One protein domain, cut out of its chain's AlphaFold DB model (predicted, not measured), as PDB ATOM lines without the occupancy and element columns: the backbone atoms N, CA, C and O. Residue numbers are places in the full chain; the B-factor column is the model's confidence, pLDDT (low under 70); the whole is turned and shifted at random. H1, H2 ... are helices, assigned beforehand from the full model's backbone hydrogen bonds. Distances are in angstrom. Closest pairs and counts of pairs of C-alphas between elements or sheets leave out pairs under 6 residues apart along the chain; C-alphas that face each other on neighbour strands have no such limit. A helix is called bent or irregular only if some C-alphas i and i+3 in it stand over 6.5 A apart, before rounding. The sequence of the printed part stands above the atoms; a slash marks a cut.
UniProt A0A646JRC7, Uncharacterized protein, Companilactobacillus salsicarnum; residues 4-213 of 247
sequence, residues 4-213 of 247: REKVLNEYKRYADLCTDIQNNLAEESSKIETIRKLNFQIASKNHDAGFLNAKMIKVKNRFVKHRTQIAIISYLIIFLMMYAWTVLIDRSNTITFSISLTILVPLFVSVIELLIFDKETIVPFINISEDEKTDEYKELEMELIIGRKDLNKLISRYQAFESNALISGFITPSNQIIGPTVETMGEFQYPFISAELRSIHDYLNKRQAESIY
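Overview. This is residues 4 to 213 of the 247 residues of an uncharacterized protein of Companilactobacillus salsicarnum (UniProt A0A646JRC7). Picture a flat, two-armed model: in one arm the long helix H1 has H5 side by side with it, and H6 packs on H1 near residue 4, while the other arm is a helical hairpin of H3 and the bent helix H4, with H2 joining the two arms. The turn of that hairpin, residues 87 to 93, sticks out free, and the long unnamed stretch 163 to 194 leads from H5 to H6. You have 210 printed residues with six named helices, H1 to H6 in order, and no named strand; the class is all helix, the named elements being helices. The whole is extended, with a radius of gyration of the C-alphas of 27.4 A and spans of 85 by 59 by 20 A.

Along the chain. Find C-alpha 4 at (61.876, -18.092, 39.332); from there H1 runs through residues 4 to 46, 62.6 A. Next come H2, residues 51 to 65, 20.8 A, and H3, residues 67 to 88, 31.3 A. H4, residues 94 to 116, was assigned as one helix by its hydrogen bonds but is bent, with C-alphas 102 and 105 6.6 A apart; its arms are H4a, residues 94 to 102, 12.2 A, and H4b, residues 105 to 116, 16.2 A. Look for C-alpha 135 at (16.520, -12.558, 12.270), where H5, residues 135 to 162, begins its 40.0 A. H6, residues 195 to 205, covers 15.2 A and ends at C-alpha 205, (60.536, -10.190, 40.041).

Arrangement. Begin at the hub, H1, which touches H2, H5 and H6. H5 runs opposite ways to it at a shallow tilt of 20 degrees, the closest C-alphas, of Ile 35 and Tyr 137, being 6.3 A apart. H6 touches residues 4 to 11 of H1 alone, closest at the C-alphas of Arg 4 and Leu 204, 6.2 A, at 34 degrees, only just short of steep. Residues 40 to 44 of H1 touch H2 at a steep tilt of 56 degrees; the C-alphas of Ala 43 and Phe 51 are closest, 5.9 A. H2 and H3 are close but not clearly touching, about perpendicular at 73 degrees, with the C-alphas of Phe 63 and Ile 70 closest at 7.7 A. H3 and H4a form a hairpin at 5 degrees, closest at the C-alphas of Phe 79 and Leu 101, 6.9 A. H3 touches H4b at 37 degrees, only just steep, closest at the C-alphas of Ala 71 and Val 109, 6.9 A. H1 and H3 are apart. In H1, H2, H3, H4a, H4b, H5 and H6 every O i to N i+4 pair is within hydrogen-bond range.

Size, cuts and confidence. The two C-alphas farthest apart are those of Glu 5 and Ser 92, 84.7 A. The printed part has no cut; the links H4 to H5, 18 residues, and H5 to H6, 32 residues, are long. Look for pLDDT under 70 at residues 90 to 95 and 116 to 118; the mean of the printed part is 87.5.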
ATOM      1  N   ARG A   4      62.270 -19.503  39.419       91.12
ATOM      2  CA  ARG A   4      61.876 -18.092  39.332       91.12
ATOM      3  C   ARG A   4      61.431 -17.688  37.925       91.12
ATOM      4  O   ARG A   4      60.327 -17.186  37.753       91.12
ATOM      5  N   GLU A   5      62.253 -17.949  36.908       91.00
ATOM      6  CA  GLU A   5      61.910 -17.642  35.509       91.00
ATOM      7  C   GLU A   5      60.673 -18.404  35.030       91.00
ATOM      8  O   GLU A   5      59.850 -17.841  34.310       91.00
ATOM      9  N   LYS A   6      60.526 -19.678  35.424       92.88
ATOM     10  CA  LYS A   6      59.346 -20.478  35.062       92.88
ATOM     11  C   LYS A   6      58.076 -19.858  35.628       92.88
ATOM     12  O   LYS A   6      57.125 -19.664  34.885       92.88
ATOM     13  N   VAL A   7      58.099 -19.465  36.898       92.50
ATOM     14  CA  VAL A   7      56.947 -18.873  37.590       92.50
ATOM     15  C   VAL A   7      56.570 -17.513  37.020       92.50
ATOM     16  O   VAL A   7      55.390 -17.245  36.826       92.50
ATOM     17  N   LEU A   8      57.548 -16.661  36.700       94.00
ATOM     18  CA  LEU A   8      57.274 -15.366  36.068       94.00
ATOM     19  C   LEU A   8      56.637 -15.541  34.677       94.00
ATOM     20  O   LEU A   8      55.698 -14.823  34.329       94.00
ATOM     21  N   ASN A   9      57.088 -16.535  33.906       95.44
ATOM     22  CA  ASN A   9      56.486 -16.860  32.611       95.44
ATOM     23  C   ASN A   9      55.087 -17.479  32.752       95.44
ATOM     24  O   ASN A   9      54.185 -17.125  31.993       95.44
ATOM     25  N   GLU A  10      54.890 -18.376  33.720       95.38
ATOM     26  CA  GLU A  10      53.580 -18.955  34.032       95.38
ATOM     27  C   GLU A  10      52.588 -17.889  34.497       95.38
ATOM     28  O   GLU A  10      51.450 -17.899  34.041       95.38
ATOM     29  N   TYR A  11      53.019 -16.930  35.322       96.06
ATOM     30  CA  TYR A  11      52.196 -15.798  35.747       96.06
ATOM     31  C   TYR A  11      51.702 -14.982  34.550       96.06
ATOM     32  O   TYR A  11      50.513 -14.683  34.457       96.06
ATOM     33  N   LYS A  12      52.596 -14.654  33.606       95.69
ATOM     34  CA  LYS A  12      52.215 -13.924  32.392       95.69
ATOM     35  C   LYS A  12      51.203 -14.719  31.565       95.69
ATOM     36  O   LYS A  12      50.152 -14.196  31.218       95.69
ATOM     37  N   ARG A  13      51.483 -16.002  31.317       96.19
ATOM     38  CA  ARG A  13      50.583 -16.883  30.561       96.19
ATOM     39  C   ARG A  13      49.219 -17.039  31.239       96.19
ATOM     40  O   ARG A  13      48.202 -17.092  30.557       96.19
ATOM     41  N   TYR A  14      49.195 -17.104  32.568       97.00
ATOM     42  CA  TYR A  14      47.968 -17.135  33.352       97.00
ATOM     43  C   TYR A  14      47.172 -15.833  33.222       97.00
ATOM     44  O   TYR A  14      45.961 -15.881  33.026       97.00
ATOM     45  N   ALA A  15      47.842 -14.680  33.289       96.31
ATOM     46  CA  ALA A  15      47.213 -13.374  33.111       96.31
ATOM     47  C   ALA A  15      46.579 -13.222  31.719       96.31
ATOM     48  O   ALA A  15      45.448 -12.743  31.613       96.31
ATOM     49  N   ASP A  16      47.274 -13.688  30.677       97.06
ATOM     50  CA  ASP A  16      46.764 -13.703  29.304       97.06
ATOM     51  C   ASP A  16      45.505 -14.590  29.209       97.06
ATOM     52  O   ASP A  16      44.456 -14.132  28.764       97.06
ATOM     53  N   LEU A  17      45.555 -15.817  29.748       96.94
ATOM     54  CA  LEU A  17      44.396 -16.723  29.787       96.94
ATOM     55  C   LEU A  17      43.208 -16.144  30.571       96.94
ATOM     56  O   LEU A  17      42.066 -16.299  30.143       96.94
ATOM     57  N   CYS A  18      43.456 -15.485  31.709       96.56
ATOM     58  CA  CYS A  18      42.395 -14.832  32.481       96.56
ATOM     59  C   CYS A  18      41.722 -13.728  31.668       96.56
ATOM     60  O   CYS A  18      40.500 -13.629  31.673       96.56
ATOM     61  N   THR A  19      42.519 -12.934  30.953       96.94
ATOM     62  CA  THR A  19      42.027 -11.835  30.118       96.94
ATOM     63  C   THR A  19      41.186 -12.365  28.959       96.94
ATOM     64  O   THR A  19      40.072 -11.891  28.754       96.94
ATOM     65  N   ASP A  20      41.666 -13.388  28.249       97.25
ATOM     66  CA  ASP A  20      40.941 -13.997  27.129       97.25
ATOM     67  C   ASP A  20      39.601 -14.599  27.575       97.25
ATOM     68  O   ASP A  20      38.568 -14.372  26.943       97.25
ATOM     69  N   ILE A  21      39.600 -15.334  28.695       97.31
ATOM     70  CA  ILE A  21      38.383 -15.926  29.263       97.31
ATOM     71  C   ILE A  21      37.424 -14.831  29.730       97.31
ATOM     72  O   ILE A  21      36.243 -14.880  29.402       97.31
ATOM     73  N   GLN A  22      37.912 -13.826  30.459       96.31
ATOM     74  CA  GLN A  22      37.081 -12.728  30.947       96.31
ATOM     75  C   GLN A  22      36.444 -11.943  29.794       96.31
ATOM     76  O   GLN A  22      35.259 -11.629  29.865       96.31
ATOM     77  N   ASN A  23      37.202 -11.651  28.735       96.94
ATOM     78  CA  ASN A  23      36.697 -10.931  27.568       96.94
ATOM     79  C   ASN A  23      35.612 -11.734  26.847       96.94
ATOM     80  O   ASN A  23      34.551 -11.188  26.558       96.94
ATOM     81  N   ASN A  24      35.846 -13.029  26.620       96.69
ATOM     82  CA  ASN A  24      34.855 -13.899  25.996       96.69
ATOM     83  C   ASN A  24      33.576 -13.994  26.849       96.69
ATOM     84  O   ASN A  24      32.480 -13.803  26.336       96.69
ATOM     85  N   LEU A  25      33.699 -14.192  28.164       96.44
ATOM     86  CA  LEU A  25      32.549 -14.237  29.072       96.44
ATOM     87  C   LEU A  25      31.771 -12.910  29.112       96.44
ATOM     88  O   LEU A  25      30.541 -12.921  29.140       96.44
ATOM     89  N   ALA A  26      32.467 -11.771  29.099       95.38
ATOM     90  CA  ALA A  26      31.839 -10.450  29.081       95.38
ATOM     91  C   ALA A  26      31.088 -10.183  27.767       95.38
ATOM     92  O   ALA A  26      29.992  -9.620  27.787       95.38
ATOM     93  N   GLU A  27      31.648 -10.613  26.636       95.94
ATOM     94  CA  GLU A  27      30.993 -10.527  25.329       95.94
ATOM     95  C   GLU A  27      29.700 -11.357  25.303       95.94
ATOM     96  O   GLU A  27      28.632 -10.844  24.962       95.94
ATOM     97  N   GLU A  28      29.769 -12.611  25.753       94.25
ATOM     98  CA  GLU A  28      28.613 -13.507  25.826       94.25
ATOM     99  C   GLU A  28      27.541 -12.980  26.798       94.25
ATOM    100  O   GLU A  28      26.347 -13.030  26.503       94.25
ATOM    101  N   SER A  29      27.947 -12.394  27.927       95.44
ATOM    102  CA  SER A  29      27.042 -11.737  28.882       95.44
ATOM    103  C   SER A  29      26.249 -10.593  28.238       95.44
ATOM    104  O   SER A  29      25.023 -10.528  28.369       95.44
ATOM    105  N   SER A  30      26.926  -9.738  27.465       94.81
ATOM    106  CA  SER A  30      26.304  -8.630  26.729       94.81
ATOM    107  C   SER A  30      25.298  -9.120  25.675       94.81
ATOM    108  O   SER A  30      24.192  -8.577  25.546       94.81
ATOM    109  N   LYS A  31      25.633 -10.198  24.951       94.31
ATOM    110  CA  LYS A  31      24.718 -10.836  23.992       94.31
ATOM    111  C   LYS A  31      23.475 -11.382  24.690       94.31
ATOM    112  O   LYS A  31      22.364 -11.120  24.235       94.31
ATOM    113  N   ILE A  32      23.624 -12.050  25.834       93.69
ATOM    114  CA  ILE A  32      22.483 -12.536  26.627       93.69
ATOM    115  C   ILE A  32      21.605 -11.381  27.105       93.69
ATOM    116  O   ILE A  32      20.379 -11.467  27.019       93.69
ATOM    117  N   GLU A  33      22.190 -10.273  27.564       92.62
ATOM    118  CA  GLU A  33      21.416  -9.082  27.924       92.62
ATOM    119  C   GLU A  33      20.596  -8.562  26.730       92.62
ATOM    120  O   GLU A  33      19.421  -8.205  26.877       92.62
ATOM    121  N   THR A  34      21.189  -8.566  25.536       93.38
ATOM    122  CA  THR A  34      20.542  -8.134  24.290       93.38
ATOM    123  C   THR A  34      19.410  -9.078  23.885       93.38
ATOM    124  O   THR A  34      18.284  -8.618  23.679       93.38
ATOM    125  N   ILE A  35      19.640 -10.394  23.904       93.56
ATOM    126  CA  ILE A  35      18.605 -11.412  23.662       93.56
ATOM    127  C   ILE A  35      17.439 -11.243  24.633       93.56
ATOM    128  O   ILE A  35      16.282 -11.289  24.227       93.56
ATOM    129  N   ARG A  36      17.704 -10.973  25.914       91.06
ATOM    130  CA  ARG A  36      16.645 -10.737  26.908       91.06
ATOM    131  C   ARG A  36      15.835  -9.474  26.623       91.06
ATOM    132  O   ARG A  36      14.625  -9.448  26.869       91.06
ATOM    133  N   LYS A  37      16.473  -8.412  26.124       90.12
ATOM    134  CA  LYS A  37      15.771  -7.191  25.699       90.12
ATOM    135  C   LYS A  37      14.867  -7.474  24.503       90.12
ATOM    136  O   LYS A  37      13.694  -7.107  24.567       90.12
ATOM    137  N   LEU A  38      15.382  -8.160  23.482       91.75
ATOM    138  CA  LEU A  38      14.618  -8.556  22.296       91.75
ATOM    139  C   LEU A  38      13.468  -9.501  22.654       91.75
ATOM    140  O   LEU A  38      12.335  -9.246  22.265       91.75
ATOM    141  N   ASN A  39      13.723 -10.511  23.489       91.56
ATOM    142  CA  ASN A  39      12.713 -11.434  24.008       91.56
ATOM    143  C   ASN A  39      11.529 -10.679  24.627       91.56
ATOM    144  O   ASN A  39      10.376 -10.915  24.280       91.56
ATOM    145  N   PHE A  40      11.810  -9.695  25.485       88.12
ATOM    146  CA  PHE A  40      10.759  -8.880  26.089       88.12
ATOM    147  C   PHE A  40      10.019  -7.997  25.072       88.12
ATOM    148  O   PHE A  40       8.826  -7.749  25.241       88.12
ATOM    149  N   GLN A  41      10.707  -7.472  24.055       89.00
ATOM    150  CA  GLN A  41      10.084  -6.654  23.009       89.00
ATOM    151  C   GLN A  41       9.147  -7.482  22.124       89.00
ATOM    152  O   GLN A  41       8.020  -7.050  21.883       89.00
ATOM    153  N   ILE A  42       9.585  -8.669  21.700       88.75
ATOM    154  CA  ILE A  42       8.786  -9.622  20.920       88.75
ATOM    155  C   ILE A  42       7.552 -10.026  21.733       88.75
ATOM    156  O   ILE A  42       6.427  -9.777  21.302       88.75
ATOM    157  N   ALA A  43       7.756 -10.471  22.975       87.38
ATOM    158  CA  ALA A  43       6.659 -10.855  23.857       87.38
ATOM    159  C   ALA A  43       5.675  -9.715  24.155       87.38
ATOM    160  O   ALA A  43       4.472  -9.928  24.311       87.38
ATOM    161  N   SER A  44       6.164  -8.471  24.218       84.31
ATOM    162  CA  SER A  44       5.305  -7.293  24.368       84.31
ATOM    163  C   SER A  44       4.420  -7.044  23.153       84.31
ATOM    164  O   SER A  44       3.341  -6.477  23.322       84.31
ATOM    165  N   LYS A  45       4.899  -7.370  21.952       84.38
ATOM    166  CA  LYS A  45       4.181  -7.159  20.694       84.38
ATOM    167  C   LYS A  45       3.118  -8.235  20.481       84.38
ATOM    168  O   LYS A  45       2.026  -7.912  20.027       84.38
ATOM    169  N   ASN A  46       3.434  -9.471  20.850       81.56
ATOM    170  CA  ASN A  46       2.566 -10.626  20.627       81.56
ATOM    171  C   ASN A  46       1.625 -10.911  21.807       81.56
ATOM    172  O   ASN A  46       0.711 -11.721  21.693       81.56
ATOM    173  N   HIS A  47       1.779 -10.174  22.914       79.25
ATOM    174  CA  HIS A  47       1.014 -10.364  24.149       79.25
ATOM    175  C   HIS A  47       1.165 -11.775  24.737       79.25
ATOM    176  O   HIS A  47       0.222 -12.319  25.318       79.25
ATOM    177  N   ASP A  48       2.373 -12.329  24.634       79.19
ATOM    178  CA  ASP A  48       2.653 -13.710  25.010       79.19
ATOM    179  C   ASP A  48       2.425 -13.988  26.494       79.19
ATOM    180  O   ASP A  48       2.544 -13.120  27.378       79.19
ATOM    181  N   ALA A  49       2.120 -15.254  26.779       73.56
ATOM    182  CA  ALA A  49       1.937 -15.751  28.129       73.56
ATOM    183  C   ALA A  49       3.192 -15.462  28.975       73.56
ATOM    184  O   ALA A  49       4.273 -15.987  28.732       73.56
ATOM    185  N   GLY A  50       3.044 -14.608  29.991       76.06
ATOM    186  CA  GLY A  50       4.142 -14.185  30.867       76.06
ATOM    187  C   GLY A  50       4.595 -12.736  30.678       76.06
ATOM    188  O   GLY A  50       5.230 -12.194  31.586       76.06
ATOM    189  N   PHE A  51       4.189 -12.051  29.599       83.38
ATOM    190  CA  PHE A  51       4.514 -10.636  29.385       83.38
ATOM    191  C   PHE A  51       4.036  -9.737  30.533       83.38
ATOM    192  O   PHE A  51       4.806  -8.923  31.046       83.38
ATOM    193  N   LEU A  52       2.785  -9.895  30.982       83.00
ATOM    194  CA  LEU A  52       2.241  -9.092  32.083       83.00
ATOM    195  C   LEU A  52       3.028  -9.297  33.383       83.00
ATOM    196  O   LEU A  52       3.326  -8.324  34.074       83.00
ATOM    197  N   ASN A  53       3.426 -10.538  33.680       83.38
ATOM    198  CA  ASN A  53       4.244 -10.848  34.848       83.38
ATOM    199  C   ASN A  53       5.632 -10.191  34.739       83.38
ATOM    200  O   ASN A  53       6.051  -9.454  35.630       83.38
ATOM    201  N   ALA A  54       6.307 -10.352  33.597       83.12
ATOM    202  CA  ALA A  54       7.598  -9.720  33.335       83.12
ATOM    203  C   ALA A  54       7.527  -8.181  33.395       83.12
ATOM    204  O   ALA A  54       8.436  -7.528  33.913       83.12
ATOM    205  N   LYS A  55       6.432  -7.584  32.907       85.50
ATOM    206  CA  LYS A  55       6.180  -6.140  32.973       85.50
ATOM    207  C   LYS A  55       6.000  -5.666  34.416       85.50
ATOM    208  O   LYS A  55       6.619  -4.673  34.795       85.50
ATOM    209  N   MET A  56       5.207  -6.376  35.222       84.62
ATOM    210  CA  MET A  56       5.022  -6.065  36.646       84.62
ATOM    211  C   MET A  56       6.343  -6.161  37.414       84.62
ATOM    212  O   MET A  56       6.660  -5.266  38.193       84.62
ATOM    213  N   ILE A  57       7.164  -7.174  37.122       83.81
ATOM    214  CA  ILE A  57       8.500  -7.327  37.711       83.81
ATOM    215  C   ILE A  57       9.429  -6.177  37.299       83.81
ATOM    216  O   ILE A  57      10.098  -5.603  38.155       83.81
ATOM    217  N   LYS A  58       9.439  -5.751  36.025       83.62
ATOM    218  CA  LYS A  58      10.220  -4.571  35.595       83.62
ATOM    219  C   LYS A  58       9.800  -3.294  36.321       83.62
ATOM    220  O   LYS A  58      10.653  -2.481  36.676       83.62
ATOM    221  N   VAL A  59       8.497  -3.109  36.532       85.38
ATOM    222  CA  VAL A  59       7.963  -1.972  37.289       85.38
ATOM    223  C   VAL A  59       8.407  -2.054  38.750       85.38
ATOM    224  O   VAL A  59       8.979  -1.088  39.250       85.38
ATOM    225  N   LYS A  60       8.254  -3.217  39.398       83.75
ATOM    226  CA  LYS A  60       8.757  -3.469  40.758       83.75
ATOM    227  C   LYS A  60      10.258  -3.179  40.868       83.75
ATOM    228  O   LYS A  60      10.668  -2.447  41.757       83.75
ATOM    229  N   ASN A  61      11.083  -3.668  39.946       84.88
ATOM    230  CA  ASN A  61      12.528  -3.427  39.982       84.88
ATOM    231  C   ASN A  61      12.872  -1.943  39.828       84.88
ATOM    232  O   ASN A  61      13.780  -1.452  40.488       84.88
ATOM    233  N   ARG A  62      12.126  -1.194  39.003       84.31
ATOM    234  CA  ARG A  62      12.290   0.266  38.916       84.31
ATOM    235  C   ARG A  62      11.995   0.929  40.264       84.31
ATOM    236  O   ARG A  62      12.753   1.792  40.692       84.31
ATOM    237  N   PHE A  63      10.932   0.502  40.936       82.62
ATOM    238  CA  PHE A  63      10.591   0.945  42.286       82.62
ATOM    239  C   PHE A  63      11.724   0.651  43.285       82.62
ATOM    240  O   PHE A  63      12.146   1.556  43.999       82.62
ATOM    241  N   VAL A  64      12.292  -0.559  43.265       84.31
ATOM    242  CA  VAL A  64      13.421  -0.960  44.129       84.31
ATOM    243  C   VAL A  64      14.685  -0.142  43.847       84.31
ATOM    244  O   VAL A  64      15.296   0.384  44.777       84.31
ATOM    245  N   LYS A  65      15.053   0.036  42.573       84.19
ATOM    246  CA  LYS A  65      16.224   0.826  42.164       84.19
ATOM    247  C   LYS A  65      16.143   2.272  42.653       84.19
ATOM    248  O   LYS A  65      17.146   2.854  43.061       84.19
ATOM    249  N   HIS A  66      14.944   2.847  42.626       84.69
ATOM    250  CA  HIS A  66      14.685   4.220  43.050       84.69
ATOM    251  C   HIS A  66      14.162   4.320  44.492       84.69
ATOM    252  O   HIS A  66      13.680   5.384  44.879       84.69
ATOM    253  N   ARG A  67      14.293   3.263  45.312       81.38
ATOM    254  CA  ARG A  67      13.717   3.207  46.670       81.38
ATOM    255  C   ARG A  67      14.070   4.420  47.527       81.38
ATOM    256  O   ARG A  67      13.190   4.990  48.146       81.38
ATOM    257  N   THR A  68      15.323   4.879  47.492       80.38
ATOM    258  CA  THR A  68      15.791   6.021  48.297       80.38
ATOM    259  C   THR A  68      15.200   7.345  47.825       80.38
ATOM    260  O   THR A  68      14.916   8.221  48.631       80.38
ATOM    261  N   GLN A  69      14.987   7.511  46.521       84.62
ATOM    262  CA  GLN A  69      14.340   8.709  45.987       84.62
ATOM    263  C   GLN A  69      12.851   8.713  46.339       84.62
ATOM    264  O   GLN A  69      12.306   9.742  46.729       84.62
ATOM    265  N   ILE A  70      12.206   7.550  46.256       83.69
ATOM    266  CA  ILE A  70      10.786   7.388  46.574       83.69
ATOM    267  C   ILE A  70      10.540   7.557  48.076       83.69
ATOM    268  O   ILE A  70       9.591   8.243  48.445       83.69
ATOM    269  N   ALA A  71      11.431   7.037  48.921       80.75
ATOM    270  CA  ALA A  71      11.489   7.275  50.362       80.75
ATOM    271  C   ALA A  71      11.413   8.767  50.695       80.75
ATOM    272  O   ALA A  71      10.489   9.230  51.365       80.75
ATOM    273  N   ILE A  72      12.346   9.546  50.138       84.12
ATOM    274  CA  ILE A  72      12.450  10.990  50.367       84.12
ATOM    275  C   ILE A  72      11.180  11.710  49.904       84.12
ATOM    276  O   ILE A  72      10.633  12.532  50.639       84.12
ATOM    277  N   ILE A  73      10.689  11.388  48.702       86.56
ATOM    278  CA  ILE A  73       9.460  11.983  48.159       86.56
ATOM    279  C   ILE A  73       8.259  11.647  49.054       86.56
ATOM    280  O   ILE A  73       7.462  12.531  49.364       86.56
ATOM    281  N   SER A  74       8.142  10.398  49.507       83.31
ATOM    282  CA  SER A  74       7.045   9.951  50.369       83.31
ATOM    283  C   SER A  74       7.052  10.675  51.718       83.31
ATOM    284  O   SER A  74       6.011  11.166  52.155       83.31
ATOM    285  N   TYR A  75       8.231  10.850  52.321       83.62
ATOM    286  CA  TYR A  75       8.398  11.605  53.558       83.62
ATOM    287  C   TYR A  75       7.978  13.068  53.381       83.62
ATOM    288  O   TYR A  75       7.251  13.615  54.210       83.62
ATOM    289  N   LEU A  76       8.379  13.694  52.271       85.38
ATOM    290  CA  LEU A  76       8.045  15.084  51.969       85.38
ATOM    291  C   LEU A  76       6.536  15.289  51.755       85.38
ATOM    292  O   LEU A  76       5.973  16.262  52.254       85.38
ATOM    293  N   ILE A  77       5.865  14.358  51.070       87.38
ATOM    294  CA  ILE A  77       4.406  14.393  50.888       87.38
ATOM    295  C   ILE A  77       3.693  14.284  52.241       87.38
ATOM    296  O   ILE A  77       2.814  15.095  52.535       87.38
ATOM    297  N   ILE A  78       4.087  13.325  53.083       83.62
ATOM    298  CA  ILE A  78       3.457  13.119  54.394       83.62
ATOM    299  C   ILE A  78       3.704  14.325  55.314       83.62
ATOM    300  O   ILE A  78       2.779  14.777  55.991       83.62
ATOM    301  N   PHE A  79       4.911  14.900  55.285       82.81
ATOM    302  CA  PHE A  79       5.232  16.140  55.995       82.81
ATOM    303  C   PHE A  79       4.292  17.279  55.582       82.81
ATOM    304  O   PHE A  79       3.690  17.921  56.443       82.81
ATOM    305  N   LEU A  80       4.120  17.511  54.275       85.56
ATOM    306  CA  LEU A  80       3.248  18.572  53.763       85.56
ATOM    307  C   LEU A  80       1.781  18.343  54.142       85.56
ATOM    308  O   LEU A  80       1.102  19.295  54.527       85.56
ATOM    309  N   MET A  81       1.299  17.097  54.089       84.00
ATOM    310  CA  MET A  81      -0.063  16.752  54.510       84.00
ATOM    311  C   MET A  81      -0.291  17.032  55.999       84.00
ATOM    312  O   MET A  81      -1.286  17.661  56.358       84.00
ATOM    313  N   MET A  82       0.634  16.620  56.871       78.94
ATOM    314  CA  MET A  82       0.527  16.881  58.312       78.94
ATOM    315  C   MET A  82       0.655  18.373  58.645       78.94
ATOM    316  O   MET A  82      -0.053  18.882  59.517       78.94
ATOM    317  N   TYR A  83       1.533  19.092  57.944       79.56
ATOM    318  CA  TYR A  83       1.682  20.537  58.105       79.56
ATOM    319  C   TYR A  83       0.404  21.280  57.693       79.56
ATOM    320  O   TYR A  83      -0.099  22.120  58.436       79.56
ATOM    321  N   ALA A  84      -0.180  20.928  56.544       81.81
ATOM    322  CA  ALA A  84      -1.444  21.506  56.101       81.81
ATOM    323  C   ALA A  84      -2.574  21.227  57.103       81.81
ATOM    324  O   ALA A  84      -3.313  22.143  57.457       81.81
ATOM    325  N   TRP A  85      -2.673  19.996  57.616       80.94
ATOM    326  CA  TRP A  85      -3.679  19.622  58.616       80.94
ATOM    327  C   TRP A  85      -3.577  20.465  59.894       80.94
ATOM    328  O   TRP A  85      -4.572  20.986  60.390       80.94
ATOM    329  N   THR A  86      -2.368  20.649  60.418       74.56
ATOM    330  CA  THR A  86      -2.156  21.413  61.657       74.56
ATOM    331  C   THR A  86      -2.383  22.907  61.504       74.56
ATOM    332  O   THR A  86      -2.953  23.531  62.396       74.56
ATOM    333  N   VAL A  87      -1.984  23.489  60.373       77.06
ATOM    334  CA  VAL A  87      -2.208  24.914  60.102       77.06
ATOM    335  C   VAL A  87      -3.684  25.210  59.829       77.06
ATOM    336  O   VAL A  87      -4.178  26.251  60.263       77.06
ATOM    337  N   LEU A  88      -4.389  24.319  59.121       77.25
ATOM    338  CA  LEU A  88      -5.768  24.555  58.682       77.25
ATOM    339  C   LEU A  88      -6.834  24.121  59.696       77.25
ATOM    340  O   LEU A  88      -7.907  24.716  59.704       77.25
ATOM    341  N   ILE A  89      -6.578  23.091  60.514       72.94
ATOM    342  CA  ILE A  89      -7.628  22.426  61.310       72.94
ATOM    343  C   ILE A  89      -7.356  22.495  62.816       72.94
ATOM    344  O   ILE A  89      -8.233  22.922  63.561       72.94
ATOM    345  N   ASP A  90      -6.167  22.103  63.287       65.62
ATOM    346  CA  ASP A  90      -5.906  21.928  64.729       65.62
ATOM    347  C   ASP A  90      -4.649  22.680  65.198       65.62
ATOM    348  O   ASP A  90      -3.585  22.111  65.461       65.62
ATOM    349  N   ARG A  91      -4.791  24.008  65.303       67.19
ATOM    350  CA  ARG A  91      -3.705  24.944  65.641       67.19
ATOM    351  C   ARG A  91      -3.200  24.804  67.087       67.19
ATOM    352  O   ARG A  91      -2.115  25.288  67.400       67.19
ATOM    353  N   SER A  92      -3.969  24.156  67.967       69.12
ATOM    354  CA  SER A  92      -3.646  23.969  69.391       69.12
ATOM    355  C   SER A  92      -2.738  22.775  69.688       69.12
ATOM    356  O   SER A  92      -2.174  22.700  70.777       69.12
ATOM    357  N   ASN A  93      -2.579  21.839  68.751       69.25
ATOM    358  CA  ASN A  93      -2.091  20.491  69.054       69.25
ATOM    359  C   ASN A  93      -0.667  20.230  68.528       69.25
ATOM    360  O   ASN A  93      -0.360  19.207  67.910       69.25
ATOM    361  N   THR A  94       0.232  21.183  68.782       69.12
ATOM    362  CA  THR A  94       1.624  21.187  68.293       69.12
ATOM    363  C   THR A  94       2.470  20.027  68.827       69.12
ATOM    364  O   THR A  94       3.371  19.552  68.134       69.12
ATOM    365  N   ILE A  95       2.162  19.521  70.025       69.25
ATOM    366  CA  ILE A  95       2.837  18.355  70.623       69.25
ATOM    367  C   ILE A  95       2.498  17.079  69.838       69.25
ATOM    368  O   ILE A  95       3.394  16.325  69.458       69.25
ATOM    369  N   THR A  96       1.216  16.875  69.521       70.19
ATOM    370  CA  THR A  96       0.735  15.735  68.724       70.19
ATOM    371  C   THR A  96       1.329  15.753  67.312       70.19
ATOM    372  O   THR A  96       1.730  14.711  66.792       70.19
ATOM    373  N   PHE A  97       1.482  16.942  66.720       70.31
ATOM    374  CA  PHE A  97       2.185  17.133  65.449       70.31
ATOM    375  C   PHE A  97       3.662  16.737  65.519       70.31
ATOM    376  O   PHE A  97       4.141  15.999  64.660       70.31
ATOM    377  N   SER A  98       4.377  17.184  66.557       71.50
ATOM    378  CA  SER A  98       5.804  16.896  66.723       71.50
ATOM    379  C   SER A  98       6.075  15.396  66.872       71.50
ATOM    380  O   SER A  98       6.941  14.870  66.173       71.50
ATOM    381  N   ILE A  99       5.295  14.685  67.697       74.75
ATOM    382  CA  ILE A  99       5.407  13.224  67.874       74.75
ATOM    383  C   ILE A  99       5.074  12.487  66.572       74.75
ATOM    384  O   ILE A  99       5.788  11.564  66.172       74.75
ATOM    385  N   SER A 100       4.012  12.912  65.881       74.12
ATOM    386  CA  SER A 100       3.605  12.293  64.620       74.12
ATOM    387  C   SER A 100       4.702  12.414  63.561       74.12
ATOM    388  O   SER A 100       5.061  11.424  62.928       74.12
ATOM    389  N   LEU A 101       5.297  13.602  63.432       74.00
ATOM    390  CA  LEU A 101       6.331  13.879  62.443       74.00
ATOM    391  C   LEU A 101       7.678  13.218  62.766       74.00
ATOM    392  O   LEU A 101       8.356  12.747  61.860       74.00
ATOM    393  N   THR A 102       8.082  13.191  64.037       74.12
ATOM    394  CA  THR A 102       9.411  12.690  64.434       74.12
ATOM    395  C   THR A 102       9.460  11.181  64.639       74.12
ATOM    396  O   THR A 102      10.536  10.602  64.513       74.12
ATOM    397  N   ILE A 103       8.326  10.534  64.936       76.44
ATOM    398  CA  ILE A 103       8.292   9.107  65.287       76.44
ATOM    399  C   ILE A 103       7.408   8.312  64.324       76.44
ATOM    400  O   ILE A 103       7.889   7.378  63.685       76.44
ATOM    401  N   LEU A 104       6.126   8.671  64.186       78.00
ATOM    402  CA  LEU A 104       5.170   7.866  63.410       78.00
ATOM    403  C   LEU A 104       5.455   7.891  61.906       78.00
ATOM    404  O   LEU A 104       5.413   6.839  61.272       78.00
ATOM    405  N   VAL A 105       5.777   9.055  61.335       79.12
ATOM    406  CA  VAL A 105       6.047   9.188  59.894       79.12
ATOM    407  C   VAL A 105       7.311   8.421  59.470       79.12
ATOM    408  O   VAL A 105       7.199   7.597  58.560       79.12
ATOM    409  N   PRO A 106       8.483   8.582  60.122       80.75
ATOM    410  CA  PRO A 106       9.666   7.789  59.795       80.75
ATOM    411  C   PRO A 106       9.438   6.287  59.957       80.75
ATOM    412  O   PRO A 106       9.877   5.509  59.113       80.75
ATOM    413  N   LEU A 107       8.728   5.870  61.011       81.56
ATOM    414  CA  LEU A 107       8.457   4.458  61.274       81.56
ATOM    415  C   LEU A 107       7.531   3.855  60.210       81.56
ATOM    416  O   LEU A 107       7.813   2.776  59.696       81.56
ATOM    417  N   PHE A 108       6.473   4.567  59.825       81.12
ATOM    418  CA  PHE A 108       5.548   4.128  58.781       81.12
ATOM    419  C   PHE A 108       6.224   4.035  57.408       81.12
ATOM    420  O   PHE A 108       6.088   3.017  56.732       81.12
ATOM    421  N   VAL A 109       7.003   5.053  57.024       80.44
ATOM    422  CA  VAL A 109       7.781   5.051  55.774       80.44
ATOM    423  C   VAL A 109       8.782   3.893  55.768       80.44
ATOM    424  O   VAL A 109       8.833   3.144  54.799       80.44
ATOM    425  N   SER A 110       9.484   3.666  56.882       78.88
ATOM    426  CA  SER A 110      10.461   2.574  57.010       78.88
ATOM    427  C   SER A 110       9.816   1.185  56.904       78.88
ATOM    428  O   SER A 110      10.358   0.298  56.246       78.88
ATOM    429  N   VAL A 111       8.647   0.979  57.525       80.81
ATOM    430  CA  VAL A 111       7.898  -0.288  57.439       80.81
ATOM    431  C   VAL A 111       7.377  -0.523  56.021       80.81
ATOM    432  O   VAL A 111       7.513  -1.626  55.497       80.81
ATOM    433  N   ILE A 112       6.818   0.504  55.376       76.94
ATOM    434  CA  ILE A 112       6.375   0.416  53.979       76.94
ATOM    435  C   ILE A 112       7.551   0.111  53.058       76.94
ATOM    436  O   ILE A 112       7.425  -0.726  52.164       76.94
ATOM    437  N   GLU A 113       8.698   0.748  53.284       73.50
ATOM    438  CA  GLU A 113       9.881   0.500  52.477       73.50
ATOM    439  C   GLU A 113      10.355  -0.948  52.571       73.50
ATOM    440  O   GLU A 113      10.639  -1.568  51.547       73.50
ATOM    441  N   LEU A 114      10.379  -1.497  53.786       72.69
ATOM    442  CA  LEU A 114      10.721  -2.894  54.047       72.69
ATOM    443  C   LEU A 114       9.731  -3.880  53.412       72.69
ATOM    444  O   LEU A 114      10.149  -4.933  52.939       72.69
ATOM    445  N   LEU A 115       8.434  -3.558  53.402       70.62
ATOM    446  CA  LEU A 115       7.392  -4.447  52.876       70.62
ATOM    447  C   LEU A 115       7.265  -4.401  51.346       70.62
ATOM    448  O   LEU A 115       6.913  -5.410  50.736       70.62
ATOM    449  N   ILE A 116       7.517  -3.247  50.718       68.75
ATOM    450  CA  ILE A 116       7.303  -3.044  49.275       68.75
ATOM    451  C   ILE A 116       8.599  -3.212  48.473       68.75
ATOM    452  O   ILE A 116       8.573  -3.795  47.383       68.75
ATOM    453  N   PHE A 117       9.732  -2.726  48.986       69.12
ATOM    454  CA  PHE A 117      11.013  -2.738  48.274       69.12
ATOM    455  C   PHE A 117      11.918  -3.868  48.766       69.12
ATOM    456  O   PHE A 117      13.021  -3.647  49.269       69.12
ATOM    457  N   ASP A 118      11.453  -5.098  48.562       67.44
ATOM    458  CA  ASP A 118      12.334  -6.265  48.582       67.44
ATOM    459  C   ASP A 118      13.414  -6.145  47.483       67.44
ATOM    460  O   ASP A 118      13.347  -5.271  46.615       67.44
ATOM    461  N   LYS A 119      14.432  -7.006  47.505       75.94
ATOM    462  CA  LYS A 119      15.515  -7.011  46.508       75.94
ATOM    463  C   LYS A 119      14.974  -7.076  45.074       75.94
ATOM    464  O   LYS A 119      13.871  -7.566  44.818       75.94
ATOM    465  N   GLU A 120      15.774  -6.579  44.127       77.62
ATOM    466  CA  GLU A 120      15.449  -6.687  42.706       77.62
ATOM    467  C   GLU A 120      15.180  -8.149  42.339       77.62
ATOM    468  O   GLU A 120      15.912  -9.060  42.725       77.62
ATOM    469  N   THR A 121      14.092  -8.362  41.609       78.19
ATOM    470  CA  THR A 121      13.643  -9.691  41.199       78.19
ATOM    471  C   THR A 121      13.988  -9.950  39.744       78.19
ATOM    472  O   THR A 121      13.900  -9.062  38.900       78.19
ATOM    473  N   ILE A 122      14.353 -11.185  39.427       76.31
ATOM    474  CA  ILE A 122      14.703 -11.591  38.068       76.31
ATOM    475  C   ILE A 122      13.493 -11.410  37.150       76.31
ATOM    476  O   ILE A 122      12.436 -11.987  37.398       76.31
ATOM    477  N   VAL A 123      13.640 -10.621  36.078       77.94
ATOM    478  CA  VAL A 123      12.633 -10.595  35.008       77.94
ATOM    479  C   VAL A 123      12.717 -11.943  34.287       77.94
ATOM    480  O   VAL A 123      13.776 -12.219  33.705       77.94
ATOM    481  N   PRO A 124      11.654 -12.767  34.333       78.50
ATOM    482  CA  PRO A 124      11.675 -14.098  33.751       78.50
ATOM    483  C   PRO A 124      11.831 -14.002  32.238       78.50
ATOM    484  O   PRO A 124      11.329 -13.070  31.605       78.50
ATOM    485  N   PHE A 125      12.530 -14.980  31.677       85.06
ATOM    486  CA  PHE A 125      12.571 -15.168  30.238       85.06
ATOM    487  C   PHE A 125      11.204 -15.648  29.753       85.06
ATOM    488  O   PHE A 125      10.606 -16.528  30.375       85.06
ATOM    489  N   ILE A 126      10.684 -15.043  28.687       84.50
ATOM    490  CA  ILE A 126       9.363 -15.378  28.152       84.50
ATOM    491  C   ILE A 126       9.567 -16.392  27.035       84.50
ATOM    492  O   ILE A 126      10.417 -16.199  26.170       84.50
ATOM    493  N   ASN A 127       8.816 -17.487  27.063       82.94
ATOM    494  CA  ASN A 127       8.891 -18.468  25.993       82.94
ATOM    495  C   ASN A 127       8.206 -17.888  24.747       82.94
ATOM    496  O   ASN A 127       6.999 -17.667  24.780       82.94
ATOM    497  N   ILE A 128       8.991 -17.622  23.705       86.12
ATOM    498  CA  ILE A 128       8.528 -17.138  22.397       86.12
ATOM    499  C   ILE A 128       8.660 -18.273  21.384       86.12
ATOM    500  O   ILE A 128       9.580 -19.092  21.495       86.12
ATOM    501  N   SER A 129       7.762 -18.351  20.410       86.19
ATOM    502  CA  SER A 129       7.841 -19.394  19.391       86.19
ATOM    503  C   SER A 129       8.898 -19.072  18.322       86.19
ATOM    504  O   SER A 129       9.323 -17.932  18.134       86.19
ATOM    505  N   GLU A 130       9.393 -20.099  17.624       86.62
ATOM    506  CA  GLU A 130      10.482 -19.960  16.635       86.62
ATOM    507  C   GLU A 130      10.122 -19.068  15.432       86.62
ATOM    508  O   GLU A 130      10.994 -18.460  14.799       86.62
ATOM    509  N   ASP A 131       8.835 -18.991  15.105       88.44
ATOM    510  CA  ASP A 131       8.269 -18.131  14.067       88.44
ATOM    511  C   ASP A 131       8.187 -16.656  14.489       88.44
ATOM    512  O   ASP A 131       8.182 -15.778  13.627       88.44
ATOM    513  N   GLU A 132       8.204 -16.364  15.790       87.19
ATOM    514  CA  GLU A 132       8.173 -14.999  16.333       87.19
ATOM    515  C   GLU A 132       9.567 -14.382  16.476       87.19
ATOM    516  O   GLU A 132       9.714 -13.156  16.543       87.19
ATOM    517  N   LYS A 133      10.601 -15.226  16.522       90.56
ATOM    518  CA  LYS A 133      11.996 -14.800  16.607       90.56
ATOM    519  C   LYS A 133      12.401 -14.030  15.350       90.56
ATOM    520  O   LYS A 133      12.352 -14.557  14.236       90.56
ATOM    521  N   THR A 134      12.867 -12.801  15.553       91.19
ATOM    522  CA  THR A 134      13.451 -11.966  14.497       91.19
ATOM    523  C   THR A 134      14.777 -12.548  14.000       91.19
ATOM    524  O   THR A 134      15.420 -13.334  14.700       91.19
ATOM    525  N   ASP A 135      15.217 -12.140  12.808       93.50
ATOM    526  CA  ASP A 135      16.520 -12.558  12.270       93.50
ATOM    527  C   ASP A 135      17.673 -12.144  13.197       93.50
ATOM    528  O   ASP A 135      18.536 -12.962  13.496       93.50
ATOM    529  N   GLU A 136      17.619 -10.927  13.752       93.00
ATOM    530  CA  GLU A 136      18.572 -10.429  14.759       93.00
ATOM    531  C   GLU A 136      18.626 -11.335  16.001       93.00
ATOM    532  O   GLU A 136      19.696 -11.649  16.519       93.00
ATOM    533  N   TYR A 137      17.468 -11.804  16.473       93.06
ATOM    534  CA  TYR A 137      17.403 -12.705  17.618       93.06
ATOM    535  C   TYR A 137      18.070 -14.056  17.299       93.06
ATOM    536  O   TYR A 137      18.832 -14.582  18.111       93.06
ATOM    537  N   LYS A 138      17.809 -14.611  16.108       93.44
ATOM    538  CA  LYS A 138      18.393 -15.882  15.646       93.44
ATOM    539  C   LYS A 138      19.901 -15.773  15.423       93.44
ATOM    540  O   LYS A 138      20.634 -16.711  15.732       93.44
ATOM    541  N   GLU A 139      20.363 -14.637  14.910       95.56
ATOM    542  CA  GLU A 139      21.784 -14.334  14.746       95.56
ATOM    543  C   GLU A 139      22.496 -14.322  16.102       95.56
ATOM    544  O   GLU A 139      23.478 -15.040  16.277       95.56
ATOM    545  N   LEU A 140      21.940 -13.632  17.103       94.44
ATOM    546  CA  LEU A 140      22.500 -13.618  18.457       94.44
ATOM    547  C   LEU A 140      22.513 -15.010  19.113       94.44
ATOM    548  O   LEU A 140      23.484 -15.360  19.782       94.44
ATOM    549  N   GLU A 141      21.479 -15.838  18.917       92.75
ATOM    550  CA  GLU A 141      21.497 -17.234  19.390       92.75
ATOM    551  C   GLU A 141      22.616 -18.049  18.722       92.75
ATOM    552  O   GLU A 141      23.310 -18.820  19.391       92.75
ATOM    553  N   MET A 142      22.830 -17.862  17.416       94.38
ATOM    554  CA  MET A 142      23.930 -18.500  16.690       94.38
ATOM    555  C   MET A 142      25.293 -18.031  17.212       94.38
ATOM    556  O   MET A 142      26.184 -18.854  17.438       94.38
ATOM    557  N   GLU A 143      25.455 -16.727  17.439       94.06
ATOM    558  CA  GLU A 143      26.673 -16.154  18.006       94.06
ATOM    559  C   GLU A 143      26.973 -16.709  19.396       94.06
ATOM    560  O   GLU A 143      28.124 -17.051  19.654       94.06
ATOM    561  N   LEU A 144      25.963 -16.892  20.255       93.50
ATOM    562  CA  LEU A 144      26.144 -17.532  21.564       93.50
ATOM    563  C   LEU A 144      26.588 -18.997  21.446       93.50
ATOM    564  O   LEU A 144      27.400 -19.489  22.231       93.50
ATOM    565  N   ILE A 145      26.081 -19.733  20.453       93.56
ATOM    566  CA  ILE A 145      26.525 -21.112  20.199       93.56
ATOM    567  C   ILE A 145      28.005 -21.134  19.791       93.56
ATOM    568  O   ILE A 145      28.753 -22.024  20.213       93.56
ATOM    569  N   ILE A 146      28.435 -20.182  18.960       94.25
ATOM    570  CA  ILE A 146      29.834 -20.045  18.534       94.25
ATOM    571  C   ILE A 146      30.704 -19.620  19.721       94.25
ATOM    572  O   ILE A 146      31.695 -20.292  20.014       94.25
ATOM    573  N   GLY A 147      30.292 -18.591  20.458       92.44
ATOM    574  CA  GLY A 147      30.991 -18.079  21.628       92.44
ATOM    575  C   GLY A 147      31.179 -19.140  22.705       92.44
ATOM    576  O   GLY A 147      32.291 -19.326  23.195       92.44
ATOM    577  N   ARG A 148      30.161 -19.969  22.972       92.88
ATOM    578  CA  ARG A 148      30.282 -21.122  23.882       92.88
ATOM    579  C   ARG A 148      31.311 -22.153  23.415       92.88
ATOM    580  O   ARG A 148      32.008 -22.746  24.241       92.88
ATOM    581  N   LYS A 149      31.434 -22.397  22.106       95.06
ATOM    582  CA  LYS A 149      32.492 -23.275  21.573       95.06
ATOM    583  C   LYS A 149      33.871 -22.665  21.797       95.06
ATOM    584  O   LYS A 149      34.800 -23.401  22.131       95.06
ATOM    585  N   ASP A 150      34.010 -21.356  21.631       95.06
ATOM    586  CA  ASP A 150      35.274 -20.661  21.855       95.06
ATOM    587  C   ASP A 150      35.647 -20.613  23.340       95.06
ATOM    588  O   ASP A 150      36.787 -20.940  23.682       95.06
ATOM    589  N   LEU A 151      34.677 -20.390  24.231       95.06
ATOM    590  CA  LEU A 151      34.856 -20.527  25.675       95.06
ATOM    591  C   LEU A 151      35.357 -21.925  26.047       95.06
ATOM    592  O   LEU A 151      36.337 -22.060  26.773       95.06
ATOM    593  N   ASN A 152      34.742 -22.981  25.505       95.12
ATOM    594  CA  ASN A 152      35.167 -24.356  25.775       95.12
ATOM    595  C   ASN A 152      36.613 -24.618  25.320       95.12
ATOM    596  O   ASN A 152      37.357 -25.330  26.001       95.12
ATOM    597  N   LYS A 153      37.048 -24.030  24.194       96.56
ATOM    598  CA  LYS A 153      38.453 -24.102  23.753       96.56
ATOM    599  C   LYS A 153      39.377 -23.375  24.730       96.56
ATOM    600  O   LYS A 153      40.447 -23.899  25.040       96.56
ATOM    601  N   LEU A 154      38.985 -22.195  25.215       96.81
ATOM    602  CA  LEU A 154      39.750 -21.436  26.209       96.81
ATOM    603  C   LEU A 154      39.855 -22.197  27.536       96.81
ATOM    604  O   LEU A 154      40.961 -22.359  28.045       96.81
ATOM    605  N   ILE A 155      38.749 -22.756  28.037       96.12
ATOM    606  CA  ILE A 155      38.724 -23.590  29.248       96.12
ATOM    607  C   ILE A 155      39.607 -24.829  29.073       96.12
ATOM    608  O   ILE A 155      40.376 -25.157  29.968       96.12
ATOM    609  N   SER A 156      39.591 -25.477  27.905       96.38
ATOM    610  CA  SER A 156      40.468 -26.630  27.636       96.38
ATOM    611  C   SER A 156      41.956 -26.247  27.686       96.38
ATOM    612  O   SER A 156      42.780 -26.975  28.241       96.38
ATOM    613  N   ARG A 157      42.324 -25.080  27.136       96.38
ATOM    614  CA  ARG A 157      43.696 -24.545  27.223       96.38
ATOM    615  C   ARG A 157      44.074 -24.185  28.658       96.38
ATOM    616  O   ARG A 157      45.212 -24.420  29.060       96.38
ATOM    617  N   TYR A 158      43.127 -23.632  29.410       97.19
ATOM    618  CA  TYR A 158      43.286 -23.302  30.819       97.19
ATOM    619  C   TYR A 158      43.507 -24.552  31.669       97.19
ATOM    620  O   TYR A 158      44.455 -24.590  32.441       97.19
ATOM    621  N   GLN A 159      42.719 -25.606  31.464       96.44
ATOM    622  CA  GLN A 159      42.873 -26.900  32.138       96.44
ATOM    623  C   GLN A 159      44.243 -27.527  31.873       96.44
ATOM    624  O   GLN A 159      44.904 -27.997  32.795       96.44
ATOM    625  N   ALA A 160      44.710 -27.482  30.622       95.69
ATOM    626  CA  ALA A 160      46.042 -27.967  30.269       95.69
ATOM    627  C   ALA A 160      47.169 -27.134  30.911       95.69
ATOM    628  O   ALA A 160      48.257 -27.652  31.169       95.69
ATOM    629  N   PHE A 161      46.938 -25.839  31.145       96.25
ATOM    630  CA  PHE A 161      47.849 -24.998  31.917       96.25
ATOM    631  C   PHE A 161      47.804 -25.365  33.408       96.25
ATOM    632  O   PHE A 161      48.847 -25.666  33.981       96.25
ATOM    633  N   GLU A 162      46.611 -25.412  34.003       95.88
ATOM    634  CA  GLU A 162      46.350 -25.758  35.406       95.88
ATOM    635  C   GLU A 162      47.016 -27.079  35.802       95.88
ATOM    636  O   GLU A 162      47.714 -27.133  36.812       95.88
ATOM    637  N   SER A 163      46.897 -28.120  34.973       94.38
ATOM    638  CA  SER A 163      47.454 -29.446  35.261       94.38
ATOM    639  C   SER A 163      48.986 -29.500  35.305       94.38
ATOM    640  O   SER A 163      49.544 -30.461  35.823       94.38
ATOM    641  N   ASN A 164      49.672 -28.514  34.716       92.62
ATOM    642  CA  ASN A 164      51.130 -28.515  34.553       92.62
ATOM    643  C   ASN A 164      51.826 -27.323  35.229       92.62
ATOM    644  O   ASN A 164      53.057 -27.280  35.260       92.62
ATOM    645  N   ALA A 165      51.071 -26.346  35.733       93.19
ATOM    646  CA  ALA A 165      51.614 -25.118  36.297       93.19
ATOM    647  C   ALA A 165      52.181 -25.337  37.707       93.19
ATOM    648  O   ALA A 165      51.543 -25.942  38.575       93.19
ATOM    649  N   LEU A 166      53.349 -24.747  37.977       93.12
ATOM    650  CA  LEU A 166      53.915 -24.659  39.325       93.12
ATOM    651  C   LEU A 166      53.063 -23.766  40.234       93.12
ATOM    652  O   LEU A 166      53.072 -23.936  41.451       93.12
ATOM    653  N   ILE A 167      52.328 -22.823  39.642       93.31
ATOM    654  CA  ILE A 167      51.406 -21.931  40.351       93.31
ATOM    655  C   ILE A 167      49.984 -22.497  40.504       93.31
ATOM    656  O   ILE A 167      49.098 -21.761  40.924       93.31
ATOM    657  N   SER A 168      49.748 -23.776  40.182       91.94
ATOM    658  CA  SER A 168      48.417 -24.416  40.220       91.94
ATOM    659  C   SER A 168      47.672 -24.237  41.551       91.94
ATOM    660  O   SER A 168      46.467 -24.014  41.558       91.94
ATOM    661  N   GLY A 169      48.385 -24.235  42.682       89.94
ATOM    662  CA  GLY A 169      47.793 -23.993  44.006       89.94
ATOM    663  C   GLY A 169      47.324 -22.553  44.270       89.94
ATOM    664  O   GLY A 169      46.661 -22.313  45.273       89.94
ATOM    665  N   PHE A 170      47.661 -21.597  43.398       91.56
ATOM    666  CA  PHE A 170      47.373 -20.165  43.568       91.56
ATOM    667  C   PHE A 170      46.412 -19.604  42.511       91.56
ATOM    668  O   PHE A 170      46.123 -18.401  42.524       91.56
ATOM    669  N   ILE A 171      45.956 -20.448  41.583       94.00
ATOM    670  CA  ILE A 171      45.054 -20.081  40.489       94.00
ATOM    671  C   ILE A 171      43.640 -20.603  40.753       94.00
ATOM    672  O   ILE A 171      43.425 -21.476  41.593       94.00
ATOM    673  N   THR A 172      42.661 -20.051  40.040       93.19
ATOM    674  CA  THR A 172      41.267 -20.494  40.135       93.19
ATOM    675  C   THR A 172      41.112 -21.900  39.534       93.19
ATOM    676  O   THR A 172      41.567 -22.140  38.424       93.19
ATOM    677  N   PRO A 173      40.449 -22.849  40.205       93.94
ATOM    678  CA  PRO A 173      40.152 -24.136  39.591       93.94
ATOM    679  C   PRO A 173      39.267 -23.992  38.348       93.94
ATOM    680  O   PRO A 173      38.300 -23.227  38.354       93.94
ATOM    681  N   SER A 174      39.547 -24.746  37.283       93.62
ATOM    682  CA  SER A 174      38.796 -24.629  36.019       93.62
ATOM    683  C   SER A 174      37.291 -24.896  36.151       93.62
ATOM    684  O   SER A 174      36.498 -24.325  35.407       93.62
ATOM    685  N   ASN A 175      36.875 -25.720  37.115       92.69
ATOM    686  CA  ASN A 175      35.466 -25.999  37.405       92.69
ATOM    687  C   ASN A 175      34.714 -24.829  38.072       92.69
ATOM    688  O   ASN A 175      33.490 -24.880  38.162       92.69
ATOM    689  N   GLN A 176      35.420 -23.794  38.538       93.31
ATOM    690  CA  GLN A 176      34.833 -22.552  39.055       93.31
ATOM    691  C   GLN A 176      34.625 -21.501  37.955       93.31
ATOM    692  O   GLN A 176      34.091 -20.427  38.218       93.31
ATOM    693  N   ILE A 177      35.039 -21.787  36.718       93.12
ATOM    694  CA  ILE A 177      34.763 -20.927  35.568       93.12
ATOM    695  C   ILE A 177      33.366 -21.276  35.056       93.12
ATOM    696  O   ILE A 177      33.141 -22.366  34.526       93.12
ATOM    697  N   ILE A 178      32.421 -20.353  35.221       91.94
ATOM    698  CA  ILE A 178      31.011 -20.556  34.871       91.94
ATOM    699  C   ILE A 178      30.625 -19.545  33.797       91.94
ATOM    700  O   ILE A 178      30.739 -18.339  34.008       91.94
ATOM    701  N   GLY A 179      30.163 -20.053  32.653       91.50
ATOM    702  CA  GLY A 179      29.694 -19.243  31.529       91.50
ATOM    703  C   GLY A 179      28.358 -18.540  31.800       91.50
ATOM    704  O   GLY A 179      27.546 -19.060  32.568       91.50
ATOM    705  N   PRO A 180      28.100 -17.394  31.150       92.81
ATOM    706  CA  PRO A 180      26.820 -16.713  31.249       92.81
ATOM    707  C   PRO A 180      25.720 -17.514  30.539       92.81
ATOM    708  O   PRO A 180      25.947 -18.139  29.502       92.81
ATOM    709  N   THR A 181      24.512 -17.496  31.098       90.19
ATOM    710  CA  THR A 181      23.323 -18.164  30.548       90.19
ATOM    711  C   THR A 181      22.101 -17.255  30.659       90.19
ATOM    712  O   THR A 181      22.123 -16.247  31.372       90.19
ATOM    713  N   VAL A 182      21.026 -17.598  29.948       86.56
ATOM    714  CA  VAL A 182      19.757 -16.866  30.039       86.56
ATOM    715  C   VAL A 182      19.191 -16.967  31.460       86.56
ATOM    716  O   VAL A 182      18.690 -15.979  31.999       86.56
ATOM    717  N   GLU A 183      19.353 -18.128  32.096       83.62
ATOM    718  CA  GLU A 183      18.936 -18.428  33.465       83.62
ATOM    719  C   GLU A 183      19.751 -17.646  34.499       83.62
ATOM    720  O   GLU A 183      19.183 -17.100  35.445       83.62
ATOM    721  N   THR A 184      21.069 -17.528  34.295       85.12
ATOM    722  CA  THR A 184      21.951 -16.704  35.139       85.12
ATOM    723  C   THR A 184      21.905 -15.227  34.774       85.12
ATOM    724  O   THR A 184      22.679 -14.445  35.308       85.12
ATOM    725  N   MET A 185      21.010 -14.806  33.875       83.81
ATOM    726  CA  MET A 185      20.874 -13.407  33.466       83.81
ATOM    727  C   MET A 185      22.137 -12.788  32.860       83.81
ATOM    728  O   MET A 185      22.282 -11.567  32.861       83.81
ATOM    729  N   GLY A 186      23.024 -13.615  32.316       87.69
ATOM    730  CA  GLY A 186      24.322 -13.166  31.842       87.69
ATOM    731  C   GLY A 186      25.383 -13.058  32.942       87.69
ATOM    732  O   GLY A 186      26.492 -12.634  32.643       87.69
ATOM    733  N   GLU A 187      25.098 -13.433  34.191       90.44
ATOM    734  CA  GLU A 187      26.118 -13.529  35.239       90.44
ATOM    735  C   GLU A 187      27.066 -14.699  34.960       90.44
ATOM    736  O   GLU A 187      26.636 -15.779  34.539       90.44
ATOM    737  N   PHE A 188      28.356 -14.477  35.216       94.81
ATOM    738  CA  PHE A 188      29.430 -15.432  34.966       94.81
ATOM    739  C   PHE A 188      30.493 -15.382  36.067       94.81
ATOM    740  O   PHE A 188      30.649 -14.380  36.768       94.81
ATOM    741  N   GLN A 189      31.254 -16.468  36.190       94.31
ATOM    742  CA  GLN A 189      32.427 -16.557  37.058       94.31
ATOM    743  C   GLN A 189      33.667 -16.764  36.197       94.31
ATOM    744  O   GLN A 189      33.693 -17.635  35.329       94.31
ATOM    745  N   TYR A 190      34.690 -15.949  36.433       93.44
ATOM    746  CA  TYR A 190      35.909 -15.917  35.634       93.44
ATOM    747  C   TYR A 190      37.143 -16.097  36.528       93.44
ATOM    748  O   TYR A 190      37.117 -15.717  37.704       93.44
ATOM    749  N   PRO A 191      38.233 -16.671  35.995       93.88
ATOM    750  CA  PRO A 191      39.474 -16.793  36.740       93.88
ATOM    751  C   PRO A 191      40.110 -15.412  36.922       93.88
ATOM    752  O   PRO A 191      40.076 -14.568  36.025       93.88
ATOM    753  N   PHE A 192      40.716 -15.179  38.082       92.75
ATOM    754  CA  PHE A 192      41.388 -13.916  38.376       92.75
ATOM    755  C   PHE A 192      42.746 -14.143  39.040       92.75
ATOM    756  O   PHE A 192      43.067 -15.225  39.538       92.75
ATOM    757  N   ILE A 193      43.570 -13.097  39.041       93.19
ATOM    758  CA  ILE A 193      44.869 -13.107  39.714       93.19
ATOM    759  C   ILE A 193      44.658 -12.730  41.177       93.19
ATOM    760  O   ILE A 193      44.350 -11.575  41.488       93.19
ATOM    761  N   SER A 194      44.846 -13.702  42.069       91.94
ATOM    762  CA  SER A 194      44.752 -13.497  43.512       91.94
ATOM    763  C   SER A 194      45.803 -12.498  44.017       91.94
ATOM    764  O   SER A 194      46.867 -12.299  43.420       91.94
ATOM    765  N   ALA A 195      45.513 -11.849  45.148       90.50
ATOM    766  CA  ALA A 195      46.453 -10.923  45.781       90.50
ATOM    767  C   ALA A 195      47.758 -11.618  46.208       90.50
ATOM    768  O   ALA A 195      48.832 -11.010  46.151       90.50
ATOM    769  N   GLU A 196      47.665 -12.889  46.604       93.44
ATOM    770  CA  GLU A 196      48.816 -13.730  46.920       93.44
ATOM    771  C   GLU A 196      49.678 -13.976  45.681       93.44
ATOM    772  O   GLU A 196      50.858 -13.638  45.696       93.44
ATOM    773  N   LEU A 197      49.094 -14.457  44.576       94.38
ATOM    774  CA  LEU A 197      49.840 -14.727  43.343       94.38
ATOM    775  C   LEU A 197      50.517 -13.462  42.792       94.38
ATOM    776  O   LEU A 197      51.670 -13.509  42.361       94.38
ATOM    777  N   ARG A 198      49.837 -12.310  42.866       94.56
ATOM    778  CA  ARG A 198      50.420 -11.006  42.510       94.56
ATOM    779  C   ARG A 198      51.615 -10.651  43.401       94.56
ATOM    780  O   ARG A 198      52.633 -10.179  42.903       94.56
ATOM    781  N   SER A 199      51.514 -10.904  44.704       93.75
ATOM    782  CA  SER A 199      52.610 -10.647  45.645       93.75
ATOM    783  C   SER A 199      53.791 -11.592  45.412       93.75
ATOM    784  O   SER A 199      54.932 -11.143  45.411       93.75
ATOM    785  N   ILE A 200      53.524 -12.877  45.156       93.56
ATOM    786  CA  ILE A 200      54.545 -13.873  44.808       93.56
ATOM    787  C   ILE A 200      55.317 -13.429  43.565       93.56
ATOM    788  O   ILE A 200      56.547 -13.390  43.584       93.56
ATOM    789  N   HIS A 201      54.599 -13.034  42.512       95.31
ATOM    790  CA  HIS A 201      55.197 -12.475  41.303       95.31
ATOM    791  C   HIS A 201      56.101 -11.276  41.624       95.31
ATOM    792  O   HIS A 201      57.244 -11.232  41.171       95.31
ATOM    793  N   ASP A 202      55.633 -10.332  42.444       95.31
ATOM    794  CA  ASP A 202      56.406  -9.143  42.806       95.31
ATOM    795  C   ASP A 202      57.692  -9.474  43.578       95.31
ATOM    796  O   ASP A 202      58.742  -8.903  43.271       95.31
ATOM    797  N   TYR A 203      57.638 -10.400  44.542       94.44
ATOM    798  CA  TYR A 203      58.815 -10.836  45.306       94.44
ATOM    799  C   TYR A 203      59.859 -11.509  44.405       94.44
ATOM    800  O   TYR A 203      61.045 -11.177  44.472       94.44
ATOM    801  N   LEU A 204      59.421 -12.398  43.511       93.75
ATOM    802  CA  LEU A 204      60.294 -13.088  42.557       93.75
ATOM    803  C   LEU A 204      60.893 -12.125  41.519       93.75
ATOM    804  O   LEU A 204      62.079 -12.209  41.183       93.75
ATOM    805  N   ASN A 205      60.095 -11.176  41.024       94.12
ATOM    806  CA  ASN A 205      60.536 -10.190  40.041       94.12
ATOM    807  C   ASN A 205      61.571  -9.221  40.639       94.12
ATOM    808  O   ASN A 205      62.593  -8.930  40.017       94.12
ATOM    809  N   LYS A 206      61.361  -8.786  41.890       94.25
ATOM    810  CA  LYS A 206      62.289  -7.917  42.638       94.25
ATOM    811  C   LYS A 206      63.503  -8.650  43.214       94.25
ATOM    812  O   LYS A 206      64.316  -8.012  43.877       94.25
ATOM    813  N   ARG A 207      63.639  -9.961  42.970       91.19
ATOM    814  CA  ARG A 207      64.700 -10.821  43.534       91.19
ATOM    815  C   ARG A 207      64.742 -10.812  45.067       91.19
ATOM    816  O   ARG A 207      65.803 -10.923  45.666       91.19
ATOM    817  N   GLN A 208      63.584 -10.638  45.696       90.62
ATOM    818  CA  GLN A 208      63.416 -10.736  47.149       90.62
ATOM    819  C   GLN A 208      63.148 -12.179  47.596       90.62
ATOM    820  O   GLN A 208      63.183 -12.456  48.788       90.62
ATOM    821  N   ALA A 209      62.862 -13.066  46.642       91.69
ATOM    822  CA  ALA A 209      62.731 -14.502  46.817       91.69
ATOM    823  C   ALA A 209      63.257 -15.222  45.564       91.69
ATOM    824  O   ALA A 209      63.162 -14.687  44.452       91.69
ATOM    825  N   GLU A 210      63.759 -16.443  45.733       88.88
ATOM    826  CA  GLU A 210      64.220 -17.316  44.641       88.88
ATOM    827  C   GLU A 210      63.210 -18.431  44.305       88.88
ATOM    828  O   GLU A 210      63.249 -19.009  43.215       88.88
ATOM    829  N   SER A 211      62.264 -18.715  45.211       90.56
ATOM    830  CA  SER A 211      61.252 -19.771  45.055       90.56
ATOM    831  C   SER A 211      59.833 -19.310  45.403       90.56
ATOM    832  O   SER A 211      59.632 -18.339  46.131       90.56
ATOM    833  N   ILE A 212      58.828 -20.042  44.905       91.94
ATOM    834  CA  ILE A 212      57.405 -19.789  45.210       91.94
ATOM    835  C   ILE A 212      57.138 -19.896  46.713       91.94
ATOM    836  O   ILE A 212      56.407 -19.082  47.269       91.94
ATOM    837  N   TYR A 213      57.748 -20.886  47.367       92.06
ATOM    838  CA  TYR A 213      57.582 -21.124  48.798       92.06
ATOM    839  C   TYR A 213      58.079 -19.936  49.624       92.06
ATOM    840  O   TYR A 213      57.358 -19.424  50.476       92.06
TER     841      TYR A 213